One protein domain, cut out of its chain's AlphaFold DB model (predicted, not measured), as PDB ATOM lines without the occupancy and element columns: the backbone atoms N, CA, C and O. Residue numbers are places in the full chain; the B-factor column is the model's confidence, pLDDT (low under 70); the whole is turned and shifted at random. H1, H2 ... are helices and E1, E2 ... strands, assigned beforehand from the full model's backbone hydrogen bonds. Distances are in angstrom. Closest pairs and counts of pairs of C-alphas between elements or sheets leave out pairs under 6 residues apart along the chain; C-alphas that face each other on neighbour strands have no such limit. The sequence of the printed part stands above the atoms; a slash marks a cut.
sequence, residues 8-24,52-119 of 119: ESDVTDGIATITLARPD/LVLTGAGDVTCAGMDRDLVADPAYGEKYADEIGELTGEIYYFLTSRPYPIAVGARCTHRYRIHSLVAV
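This is residues 8 to 24 and 52 to 119 of the 119 residues of a protein of Natronorubrum sediminis (UniProt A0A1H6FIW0). A twisted wall of five strands stands at one end, and from it the chain makes one wide, open loop: the stretch after E3 leads away through H1 and H2, and the long helix H3 runs back to the sheet, which it only grazes. The middle of this loop is empty, and residues 71 to 78 and 80 to 93 stick out free. Each edge of the sheet is a hairpin, E1 and E2 at one, E4 and E5 at the other. The printed part has 85 residues with the elements E1 E2 E3 H1 H2 H3 E4 E5 along the chain, a mixed class of helices and strands, and one mixed sheet in the order E1 E2 E3 E4 E5. It is loose, with a radius of gyration of the C-alphas of 15.0 A and spans of 45 by 35 by 21 A.

Start at E1, residues 8 to 12, an edge strand in an antiparallel hairpin with E2, residues 15 to 20; look at N 10 and O 17, 3.0 A apart. E3, residues 52 to 56, is parallel to E2, and N 53 and O 16 are 2.8 A apart. The chain then reaches H1, residues 67 to 70, and H2, residues 75 to 78, which are close but not clearly touching: their closest C-alphas, of Leu 69 and Tyr 75, are 6.9 A apart. Neither is on the sheet. H3, residues 80 to 96, meets H2 only through their link, is apart from H1, and only grazes the sheet with residues 94 to 95. Next find E4, residues 101 to 104; the closest C-alphas of H3 and E4, of Leu 94 and Ile 101, are 7.1 A apart. E4 is parallel to E3, with N 102 and O 52 2.8 A apart. E3, H1 H2 H3 and E4 form a strand-helix-strand unit, two parallel neighbour strands with helices between them along the chain. E5, residues 116 to 118, is the other edge strand and forms an antiparallel hairpin with E4, where N 103 and O 117 are 3.2 A apart. Each O i to N i+4 pair of H3 is within hydrogen-bond range; H1 and H2 are too short for such a pair, and their single O i to N i+3 pair is within range in H1 and not in H2.

Find C-alpha 8 at (9.942, -42.588, 20.838), where E1 begins its 13.2 A; E2 runs 16.3 A and E3 13.5 A. H1 and H2 measure 5.0 A and 5.3 A. From C-alpha 80 at (-15.173, -41.029, 15.128) H3 runs 23.7 A. E4 covers 10.0 A, and E5 covers 6.0 A, ending at C-alpha 118 at (7.731, -45.674, 0.472).

The two C-alphas farthest apart, of Asp 13 and Pro 73, lie 45.9 A from each other. Residues 25 to 51 are not printed, and C-alphas 24 and 52 are 24.3 A apart across this cut. The sheet is twisted, its C-alphas lying up to 4.0 A off their best plane. The link from E4 to E5 is long, with 11 residues. Confidence is low at residues 107 to 119, under pLDDT 70, while the mean of the printed part is 84.9.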
ATOM      1  N   GLU A   8       8.513 -42.879  20.750       95.56
ATOM      2  CA  GLU A   8       9.942 -42.588  20.838       95.56
ATOM      3  C   GLU A   8      10.409 -41.967  19.521       95.56
ATOM      4  O   GLU A   8      10.023 -42.423  18.442       95.56
ATOM      5  N   SER A   9      11.244 -40.937  19.608       94.50
ATOM      6  CA  SER A   9      11.805 -40.232  18.456       94.50
ATOM      7  C   SER A   9      13.322 -40.151  18.567       94.50
ATOM      8  O   SER A   9      13.837 -39.746  19.610       94.50
ATOM      9  N   ASP A  10      14.020 -40.472  17.486       94.75
ATOM     10  CA  ASP A  10      15.467 -40.296  17.355       94.75
ATOM     11  C   ASP A  10      15.804 -39.718  15.980       94.75
ATOM     12  O   ASP A  10      15.100 -39.989  15.007       94.75
ATOM     13  N   VAL A  11      16.873 -38.926  15.893       95.00
ATOM     14  CA  VAL A  11      17.407 -38.444  14.615       95.00
ATOM     15  C   VAL A  11      18.872 -38.836  14.537       95.00
ATOM     16  O   VAL A  11      19.703 -38.314  15.280       95.00
ATOM     17  N   THR A  12      19.186 -39.718  13.595       94.75
ATOM     18  CA  THR A  12      20.547 -40.204  13.354       94.75
ATOM     19  C   THR A  12      20.860 -40.090  11.866       94.75
ATOM     20  O   THR A  12      20.058 -40.500  11.031       94.75
ATOM     21  N   ASP A  13      22.017 -39.510  11.532       94.44
ATOM     22  CA  ASP A  13      22.499 -39.336  10.151       94.44
ATOM     23  C   ASP A  13      21.462 -38.702   9.199       94.44
ATOM     24  O   ASP A  13      21.313 -39.114   8.050       94.44
ATOM     25  N   GLY A  14      20.717 -37.707   9.696       93.44
ATOM     26  CA  GLY A  14      19.692 -36.992   8.927       93.44
ATOM     27  C   GLY A  14      18.363 -37.738   8.784       93.44
ATOM     28  O   GLY A  14      17.456 -37.226   8.141       93.44
ATOM     29  N   ILE A  15      18.200 -38.916   9.392       95.44
ATOM     30  CA  ILE A  15      16.961 -39.699   9.331       95.44
ATOM     31  C   ILE A  15      16.230 -39.633  10.671       95.44
ATOM     32  O   ILE A  15      16.744 -40.105  11.687       95.44
ATOM     33  N   ALA A  16      15.003 -39.101  10.671       96.19
ATOM     34  CA  ALA A  16      14.103 -39.226  11.814       96.19
ATOM     35  C   ALA A  16      13.547 -40.647  11.888       96.19
ATOM     36  O   ALA A  16      13.015 -41.164  10.909       96.19
ATOM     37  N   THR A  17      13.609 -41.263  13.060       95.88
ATOM     38  CA  THR A  17      12.945 -42.530  13.360       95.88
ATOM     39  C   THR A  17      11.899 -42.301  14.441       95.88
ATOM     40  O   THR A  17      12.234 -41.964  15.573       95.88
ATOM     41  N   ILE A  18      10.635 -42.518  14.089       96.00
ATOM     42  CA  ILE A  18       9.488 -42.476  14.995       96.00
ATOM     43  C   ILE A  18       9.049 -43.908  15.292       96.00
ATOM     44  O   ILE A  18       8.724 -44.679  14.384       96.00
ATOM     45  N   THR A  19       9.033 -44.269  16.573       96.00
ATOM     46  CA  THR A  19       8.692 -45.611  17.050       96.00
ATOM     47  C   THR A  19       7.435 -45.573  17.915       96.00
ATOM     48  O   THR A  19       7.418 -44.931  18.961       96.00
ATOM     49  N   LEU A  20       6.392 -46.307  17.511       96.38
ATOM     50  CA  LEU A  20       5.214 -46.558  18.348       96.38
ATOM     51  C   LEU A  20       5.627 -47.420  19.548       96.38
ATOM     52  O   LEU A  20       6.078 -48.546  19.359       96.38
ATOM     53  N   ALA A  21       5.489 -46.917  20.769       95.88
ATOM     54  CA  ALA A  21       6.039 -47.518  21.984       95.88
ATOM     55  C   ALA A  21       4.948 -48.135  22.877       95.88
ATOM     56  O   ALA A  21       4.881 -47.899  24.081       95.88
ATOM     57  N   ARG A  22       4.086 -48.969  22.284       94.12
ATOM     58  CA  ARG A  22       3.019 -49.692  22.999       94.12
ATOM     59  C   ARG A  22       3.050 -51.205  22.708       94.12
ATOM     60  O   ARG A  22       2.051 -51.779  22.251       94.12
ATOM     61  N   PRO A  23       4.204 -51.873  22.918       93.00
ATOM     62  CA  PRO A  23       4.433 -53.244  22.458       93.00
ATOM     63  C   PRO A  23       3.537 -54.280  23.152       93.00
ATOM     64  O   PRO A  23       3.175 -55.285  22.544       93.00
ATOM     65  N   ASP A  24       3.119 -54.026  24.393       91.50
ATOM     66  CA  ASP A  24       2.187 -54.858  25.168       91.50
ATOM     67  C   ASP A  24       0.797 -54.964  24.519       91.50
ATOM     68  O   ASP A  24       0.097 -55.966  24.683       91.50
ATOM     69  N   LEU A  52      12.187 -39.816   6.830       95.62
ATOM     70  CA  LEU A  52      11.453 -40.304   8.000       95.62
ATOM     71  C   LEU A  52      11.265 -41.822   7.936       95.62
ATOM     72  O   LEU A  52      10.860 -42.369   6.913       95.62
ATOM     73  N   VAL A  53      11.475 -42.497   9.061       95.12
ATOM     74  CA  VAL A  53      11.125 -43.899   9.285       95.12
ATOM     75  C   VAL A  53      10.050 -43.977  10.362       95.12
ATOM     76  O   VAL A  53      10.277 -43.573  11.498       95.12
ATOM     77  N   LEU A  54       8.898 -44.560  10.033       94.75
ATOM     78  CA  LEU A  54       7.861 -44.917  11.001       94.75
ATOM     79  C   LEU A  54       7.921 -46.419  11.296       94.75
ATOM     80  O   LEU A  54       7.882 -47.256  10.389       94.75
ATOM     81  N   THR A  55       8.005 -46.798  12.567       94.56
ATOM     82  CA  THR A  55       8.042 -48.203  12.986       94.56
ATOM     83  C   THR A  55       7.381 -48.404  14.354       94.56
ATOM     84  O   THR A  55       6.888 -47.453  14.945       94.56
ATOM     85  N   GLY A  56       7.314 -49.640  14.859       94.06
ATOM     86  CA  GLY A  56       6.733 -49.942  16.175       94.06
ATOM     87  C   GLY A  56       7.658 -50.781  17.046       94.06
ATOM     88  O   GLY A  56       8.338 -51.672  16.545       94.06
ATOM     89  N   ALA A  57       7.704 -50.516  18.345       93.56
ATOM     90  CA  ALA A  57       8.522 -51.252  19.295       93.56
ATOM     91  C   ALA A  57       8.136 -52.740  19.322       93.56
ATOM     92  O   ALA A  57       6.962 -53.103  19.217       93.56
ATOM     93  N   GLY A  58       9.132 -53.611  19.489       89.75
ATOM     94  CA  GLY A  58       8.939 -55.061  19.517       89.75
ATOM     95  C   GLY A  58       8.706 -55.695  18.138       89.75
ATOM     96  O   GLY A  58       9.229 -55.247  17.112       89.75
ATOM     97  N   ASP A  59       7.941 -56.789  18.135       85.31
ATOM     98  CA  ASP A  59       7.829 -57.721  17.001       85.31
ATOM     99  C   ASP A  59       6.782 -57.327  15.945       85.31
ATOM    100  O   ASP A  59       6.706 -57.946  14.880       85.31
ATOM    101  N   VAL A  60       5.955 -56.320  16.229       85.94
ATOM    102  CA  VAL A  60       4.854 -55.877  15.363       85.94
ATOM    103  C   VAL A  60       4.935 -54.372  15.169       85.94
ATOM    104  O   VAL A  60       5.103 -53.637  16.134       85.94
ATOM    105  N   THR A  61       4.771 -53.894  13.937       86.56
ATOM    106  CA  THR A  61       4.716 -52.446  13.675       86.56
ATOM    107  C   THR A  61       3.479 -51.814  14.299       86.56
ATOM    108  O   THR A  61       3.607 -50.892  15.089       86.56
ATOM    109  N   CYS A  62       2.289 -52.302  13.943       90.75
ATOM    110  CA  CYS A  62       1.004 -51.808  14.430       90.75
ATOM    111  C   CYS A  62      -0.087 -52.850  14.147       90.75
ATOM    112  O   CYS A  62      -0.150 -53.391  13.042       90.75
ATOM    113  N   ALA A  63      -0.940 -53.137  15.131       89.25
ATOM    114  CA  ALA A  63      -2.051 -54.084  14.999       89.25
ATOM    115  C   ALA A  63      -3.351 -53.462  14.442       89.25
ATOM    116  O   ALA A  63      -4.371 -54.148  14.363       89.25
ATOM    117  N   GLY A  64      -3.325 -52.185  14.047       88.50
ATOM    118  CA  GLY A  64      -4.508 -51.419  13.648       88.50
ATOM    119  C   GLY A  64      -5.223 -50.796  14.849       88.50
ATOM    120  O   GLY A  64      -4.601 -50.557  15.880       88.50
ATOM    121  N   MET A  65      -6.522 -50.514  14.713       90.50
ATOM    122  CA  MET A  65      -7.321 -49.891  15.778       90.50
ATOM    123  C   MET A  65      -7.404 -50.776  17.026       90.50
ATOM    124  O   MET A  65      -7.626 -51.985  16.934       90.50
ATOM    125  N   ASP A  66      -7.254 -50.159  18.199       91.62
ATOM    126  CA  ASP A  66      -7.354 -50.840  19.485       91.62
ATOM    127  C   ASP A  66      -8.748 -51.454  19.657       91.62
ATOM    128  O   ASP A  66      -9.780 -50.794  19.516       91.62
ATOM    129  N   ARG A  67      -8.772 -52.748  19.970       90.88
ATOM    130  CA  ARG A  67     -10.007 -53.512  20.138       90.88
ATOM    131  C   ARG A  67     -10.840 -53.001  21.302       90.88
ATOM    132  O   ARG A  67     -12.059 -53.058  21.203       90.88
ATOM    133  N   ASP A  68     -10.204 -52.517  22.366       90.50
ATOM    134  CA  ASP A  68     -10.907 -51.972  23.528       90.50
ATOM    135  C   ASP A  68     -11.634 -50.674  23.147       90.50
ATOM    136  O   ASP A  68     -12.750 -50.433  23.600       90.50
ATOM    137  N   LEU A  69     -11.040 -49.881  22.246       90.75
ATOM    138  CA  LEU A  69     -11.654 -48.672  21.703       90.75
ATOM    139  C   LEU A  69     -12.830 -49.015  20.780       90.75
ATOM    140  O   LEU A  69     -13.917 -48.473  20.942       90.75
ATOM    141  N   VAL A  70     -12.632 -49.945  19.842       89.94
ATOM    142  CA  VAL A  70     -13.675 -50.364  18.884       89.94
ATOM    143  C   VAL A  70     -14.832 -51.104  19.570       89.94
ATOM    144  O   VAL A  70     -15.952 -51.098  19.066       89.94
ATOM    145  N   ALA A  71     -14.586 -51.750  20.711       92.81
ATOM    146  CA  ALA A  71     -15.617 -52.431  21.489       92.81
ATOM    147  C   ALA A  71     -16.524 -51.478  22.287       92.81
ATOM    148  O   ALA A  71     -17.551 -51.928  22.797       92.81
ATOM    149  N   ASP A  72     -16.170 -50.192  22.407       93.25
ATOM    150  CA  ASP A  72     -17.008 -49.189  23.063       93.25
ATOM    151  C   ASP A  72     -18.311 -48.989  22.258       93.25
ATOM    152  O   ASP A  72     -18.256 -48.581  21.095       93.25
ATOM    153  N   PRO A  73     -19.504 -49.238  22.837       93.62
ATOM    154  CA  PRO A  73     -20.774 -49.020  22.144       93.62
ATOM    155  C   PRO A  73     -20.977 -47.574  21.677       93.62
ATOM    156  O   PRO A  73     -21.723 -47.340  20.727       93.62
ATOM    157  N   ALA A  74     -20.318 -46.612  22.329       93.06
ATOM    158  CA  ALA A  74     -20.351 -45.204  21.964       93.06
ATOM    159  C   ALA A  74     -19.273 -44.823  20.933       93.06
ATOM    160  O   ALA A  74     -19.121 -43.639  20.651       93.06
ATOM    161  N   TYR A  75     -18.529 -45.781  20.358       89.94
ATOM    162  CA  TYR A  75     -17.362 -45.500  19.512       89.94
ATOM    163  C   TYR A  75     -17.633 -44.459  18.419       89.94
ATOM    164  O   TYR A  75     -16.889 -43.490  18.274       89.94
ATOM    165  N   GLY A  76     -18.726 -44.657  17.675       87.94
ATOM    166  CA  GLY A  76     -19.094 -43.799  16.552       87.94
ATOM    167  C   GLY A  76     -19.451 -42.371  16.964       87.94
ATOM    168  O   GLY A  76     -19.078 -41.437  16.274       87.94
ATOM    169  N   GLU A  77     -20.142 -42.195  18.090       92.75
ATOM    170  CA  GLU A  77     -20.538 -40.870  18.587       92.75
ATOM    171  C   GLU A  77     -19.382 -40.164  19.299       92.75
ATOM    172  O   GLU A  77     -19.239 -38.950  19.210       92.75
ATOM    173  N   LYS A  78     -18.556 -40.924  20.022       91.62
ATOM    174  CA  LYS A  78     -17.573 -40.366  20.947       91.62
ATOM    175  C   LYS A  78     -16.209 -40.108  20.318       91.62
ATOM    176  O   LYS A  78     -15.544 -39.172  20.742       91.62
ATOM    177  N   TYR A  79     -15.770 -40.944  19.376       91.88
ATOM    178  CA  TYR A  79     -14.386 -40.894  18.889       91.88
ATOM    179  C   TYR A  79     -14.252 -40.758  17.375       91.88
ATOM    180  O   TYR A  79     -13.149 -40.492  16.912       91.88
ATOM    181  N   ALA A  80     -15.312 -40.972  16.585       89.12
ATOM    182  CA  ALA A  80     -15.173 -41.029  15.128       89.12
ATOM    183  C   ALA A  80     -14.638 -39.721  14.529       89.12
ATOM    184  O   ALA A  80     -13.734 -39.776  13.698       89.12
ATOM    185  N   ASP A  81     -15.159 -38.579  14.983       93.44
ATOM    186  CA  ASP A  81     -14.737 -37.263  14.498       93.44
ATOM    187  C   ASP A  81     -13.275 -36.990  14.871       93.44
ATOM    188  O   ASP A  81     -12.451 -36.745  13.996       93.44
ATOM    189  N   GLU A  82     -12.915 -37.153  16.147       94.12
ATOM    190  CA  GLU A  82     -11.555 -36.891  16.642       94.12
ATOM    191  C   GLU A  82     -10.507 -37.834  16.020       94.12
ATOM    192  O   GLU A  82      -9.419 -37.411  15.631       94.12
ATOM    193  N   ILE A  83     -10.838 -39.121  15.854       93.31
ATOM    194  CA  ILE A  83      -9.983 -40.072  15.128       93.31
ATOM    195  C   ILE A  83      -9.848 -39.644  13.666       93.31
ATOM    196  O   ILE A  83      -8.749 -39.707  13.115       93.31
ATOM    197  N   GLY A  84     -10.941 -39.225  13.026       92.06
ATOM    198  CA  GLY A  84     -10.940 -38.743  11.648       92.06
ATOM    199  C   GLY A  84     -10.034 -37.526  11.460       92.06
ATOM    200  O   GLY A  84      -9.232 -37.502  10.529       92.06
ATOM    201  N   GLU A  85     -10.104 -36.563  12.375       96.12
ATOM    202  CA  GLU A  85      -9.253 -35.371  12.385       96.12
ATOM    203  C   GLU A  85      -7.775 -35.740  12.555       96.12
ATOM    204  O   GLU A  85      -6.959 -35.428  11.687       96.12
ATOM    205  N   LEU A  86      -7.430 -36.491  13.608       95.00
ATOM    206  CA  LEU A  86      -6.041 -36.875  13.886       95.00
ATOM    207  C   LEU A  86      -5.437 -37.725  12.763       95.00
ATOM    208  O   LEU A  86      -4.304 -37.499  12.338       95.00
ATOM    209  N   THR A  87      -6.186 -38.706  12.256       93.31
ATOM    210  CA  THR A  87      -5.712 -39.541  11.142       93.31
ATOM    211  C   THR A  87      -5.578 -38.742   9.850       93.31
ATOM    212  O   THR A  87      -4.642 -38.991   9.092       93.31
ATOM    213  N   GLY A  88      -6.452 -37.757   9.620       94.12
ATOM    214  CA  GLY A  88      -6.356 -36.817   8.508       94.12
ATOM    215  C   GLY A  88      -5.094 -35.955   8.573       94.12
ATOM    216  O   GLY A  88      -4.373 -35.865   7.580       94.12
ATOM    217  N   GLU A  89      -4.785 -35.382   9.737       94.56
ATOM    218  CA  GLU A  89      -3.561 -34.598   9.957       94.56
ATOM    219  C   GLU A  89      -2.299 -35.439   9.747       94.56
ATOM    220  O   GLU A  89      -1.400 -35.035   9.011       94.56
ATOM    221  N   ILE A  90      -2.250 -36.640  10.335       94.19
ATOM    222  CA  ILE A  90      -1.122 -37.566  10.176       94.19
ATOM    223  C   ILE A  90      -0.961 -37.957   8.706       94.19
ATOM    224  O   ILE A  90       0.142 -37.898   8.167       94.19
ATOM    225  N   TYR A  91      -2.048 -38.330   8.028       92.81
ATOM    226  CA  TYR A  91      -1.998 -38.692   6.612       92.81
ATOM    227  C   TYR A  91      -1.520 -37.523   5.746       92.81
ATOM    228  O   TYR A  91      -0.674 -37.708   4.869       92.81
ATOM    229  N   TYR A  92      -2.023 -36.313   6.002       93.06
ATOM    230  CA  TYR A  92      -1.587 -35.114   5.296       93.06
ATOM    231  C   TYR A  92      -0.102 -34.844   5.528       93.06
ATOM    232  O   TYR A  92       0.626 -34.599   4.567       93.06
ATOM    233  N   PHE A  93       0.374 -34.943   6.773       92.38
ATOM    234  CA  PHE A  93       1.792 -34.803   7.082       92.38
ATOM    235  C   PHE A  93       2.607 -35.793   6.251       92.38
ATOM    236  O   PHE A  93       3.438 -35.366   5.453       92.38
ATOM    237  N   LEU A  94       2.301 -37.091   6.352       90.88
ATOM    238  CA  LEU A  94       3.058 -38.158   5.693       90.88
ATOM    239  C   LEU A  94       3.053 -38.057   4.159       90.88
ATOM    240  O   LEU A  94       4.008 -38.468   3.516       90.88
ATOM    241  N   THR A  95       1.997 -37.514   3.556       90.12
ATOM    242  CA  THR A  95       1.878 -37.429   2.087       90.12
ATOM    243  C   THR A  95       2.313 -36.088   1.495       90.12
ATOM    244  O   THR A  95       2.365 -35.950   0.275       90.12
ATOM    245  N   SER A  96       2.629 -35.095   2.332       90.88
ATOM    246  CA  SER A  96       3.033 -33.750   1.894       90.88
ATOM    247  C   SER A  96       4.524 -33.460   2.049       90.88
ATOM    248  O   SER A  96       4.967 -32.383   1.649       90.88
ATOM    249  N   ARG A  97       5.304 -34.371   2.649       90.94
ATOM    250  CA  ARG A  97       6.731 -34.124   2.891       90.94
ATOM    251  C   ARG A  97       7.528 -34.135   1.576       90.94
ATOM    252  O   ARG A  97       7.252 -34.952   0.700       90.94
ATOM    253  N   PRO A  98       8.547 -33.266   1.441       89.88
ATOM    254  CA  PRO A  98       9.438 -33.261   0.278       89.88
ATOM    255  C   PRO A  98      10.490 -34.383   0.318       89.88
ATOM    256  O   PRO A  98      11.108 -34.681  -0.705       89.88
ATOM    257  N   TYR A  99      10.711 -34.985   1.489       90.44
ATOM    258  CA  TYR A  99      11.644 -36.084   1.720       90.44
ATOM    259  C   TYR A  99      10.933 -37.448   1.718       90.44
ATOM    260  O   TYR A  99       9.736 -37.520   2.007       90.44
ATOM    261  N   PRO A 100      11.649 -38.551   1.430       93.38
ATOM    262  CA  PRO A 100      11.070 -39.889   1.466       93.38
ATOM    263  C   PRO A 100      10.631 -40.295   2.876       93.38
ATOM    264  O   PRO A 100      11.332 -40.055   3.866       93.38
ATOM    265  N   ILE A 101       9.505 -41.005   2.948       93.88
ATOM    266  CA  ILE A 101       9.013 -41.624   4.178       93.88
ATOM    267  C   ILE A 101       8.957 -43.136   4.003       93.88
ATOM    268  O   ILE A 101       8.380 -43.645   3.048       93.88
ATOM    269  N   ALA A 102       9.540 -43.862   4.950       92.50
ATOM    270  CA  ALA A 102       9.605 -45.312   4.983       92.50
ATOM    271  C   ALA A 102       8.818 -45.873   6.172       92.50
ATOM    272  O   ALA A 102       8.942 -45.395   7.298       92.50
ATOM    273  N   VAL A 103       8.070 -46.957   5.956       90.06
ATOM    274  CA  VAL A 103       7.457 -47.724   7.052       90.06
ATOM    275  C   VAL A 103       8.216 -49.028   7.281       90.06
ATOM    276  O   VAL A 103       8.296 -49.888   6.404       90.06
ATOM    277  N   GLY A 104       8.751 -49.203   8.489       87.12
ATOM    278  CA  GLY A 104       9.397 -50.438   8.922       87.12
ATOM    279  C   GLY A 104       8.363 -51.481   9.343       87.12
ATOM    280  O   GLY A 104       8.008 -51.535  10.525       87.12
ATOM    281  N   ALA A 105       7.894 -52.301   8.397       79.69
ATOM    282  CA  ALA A 105       6.918 -53.367   8.634       79.69
ATOM    283  C   ALA A 105       7.538 -54.604   9.323       79.69
ATOM    284  O   ALA A 105       8.492 -55.205   8.824       79.69
ATOM    285  N   ARG A 106       6.962 -55.012  10.459       81.75
ATOM    286  CA  ARG A 106       7.242 -56.239  11.214       81.75
ATOM    287  C   ARG A 106       5.923 -56.915  11.586       81.75
ATOM    288  O   ARG A 106       4.954 -56.243  11.941       81.75
ATOM    289  N   CYS A 107       5.880 -58.241  11.472       67.25
ATOM    290  CA  CYS A 107       4.704 -59.063  11.750       67.25
ATOM    291  C   CYS A 107       5.130 -60.403  12.366       67.25
ATOM    292  O   CYS A 107       6.167 -60.962  12.008       67.25
ATOM    293  N   THR A 108       4.295 -60.939  13.256       66.44
ATOM    294  CA  THR A 108       4.513 -62.206  13.974       66.44
ATOM    295  C   THR A 108       4.184 -63.459  13.151       66.44
ATOM    296  O   THR A 108       4.439 -64.574  13.608       66.44
ATOM    297  N   HIS A 109       3.649 -63.330  11.930       56.28
ATOM    298  CA  HIS A 109       3.442 -64.484  11.051       56.28
ATOM    299  C   HIS A 109       4.764 -64.971  10.444       56.28
ATOM    300  O   HIS A 109       5.585 -64.190   9.972       56.28
ATOM    301  N   ARG A 110       4.935 -66.301  10.416       45.75
ATOM    302  CA  ARG A 110       6.142 -67.075  10.041       45.75
ATOM    303  C   ARG A 110       6.748 -66.778   8.654       45.75
ATOM    304  O   ARG A 110       7.762 -67.372   8.304       45.75
ATOM    305  N   TYR A 111       6.148 -65.877   7.882       37.19
ATOM    306  CA  TYR A 111       6.641 -65.379   6.606       37.19
ATOM    307  C   TYR A 111       6.921 -63.882   6.747       37.19
ATOM    308  O   TYR A 111       6.010 -63.058   6.733       37.19
ATOM    309  N   ARG A 112       8.201 -63.546   6.933       40.00
ATOM    310  CA  ARG A 112       8.705 -62.172   7.035       40.00
ATOM    311  C   ARG A 112       8.376 -61.398   5.757       40.00
ATOM    312  O   ARG A 112       9.073 -61.552   4.758       40.00
ATOM    313  N   ILE A 113       7.358 -60.546   5.796       33.78
ATOM    314  CA  ILE A 113       7.178 -59.498   4.793       33.78
ATOM    315  C   ILE A 113       7.901 -58.261   5.332       33.78
ATOM    316  O   ILE A 113       7.372 -57.553   6.182       33.78
ATOM    317  N   HIS A 114       9.129 -58.023   4.868       36.31
ATOM    318  CA  HIS A 114       9.761 -56.706   4.988       36.31
ATOM    319  C   HIS A 114       9.189 -55.833   3.870       36.31
ATOM    320  O   HIS A 114       9.824 -55.629   2.838       36.31
ATOM    321  N   SER A 115       7.936 -55.408   4.003       35.19
ATOM    322  CA  SER A 115       7.354 -54.448   3.069       35.19
ATOM    323  C   SER A 115       7.764 -53.050   3.508       35.19
ATOM    324  O   SER A 115       7.225 -52.522   4.477       35.19
ATOM    325  N   LEU A 116       8.733 -52.480   2.794       37.47
ATOM    326  CA  LEU A 116       8.970 -51.044   2.756       37.47
ATOM    327  C   LEU A 116       7.832 -50.430   1.935       37.47
ATOM    328  O   LEU A 116       7.767 -50.639   0.725       37.47
ATOM    329  N   VAL A 117       6.925 -49.712   2.588       40.09
ATOM    330  CA  VAL A 117       6.067 -48.758   1.881       40.09
ATOM    331  C   VAL A 117       6.829 -47.442   1.901       40.09
ATOM    332  O   VAL A 117       7.018 -46.867   2.972       40.09
ATOM    333  N   ALA A 118       7.346 -47.050   0.738       37.91
ATOM    334  CA  ALA A 118       7.731 -45.674   0.472       37.91
ATOM    335  C   ALA A 118       6.464 -44.974  -0.029       37.91
ATOM    336  O   ALA A 118       5.907 -45.412  -1.041       37.91
ATOM    337  N   VAL A 119       5.961 -44.004   0.734       45.19
ATOM    338  CA  VAL A 119       4.851 -43.137   0.298       45.19
ATOM    339  C   VAL A 119       5.438 -41.920  -0.399       45.19
ATOM    340  O   VAL A 119       6.504 -41.460   0.068       45.19
TER     341      VAL A 119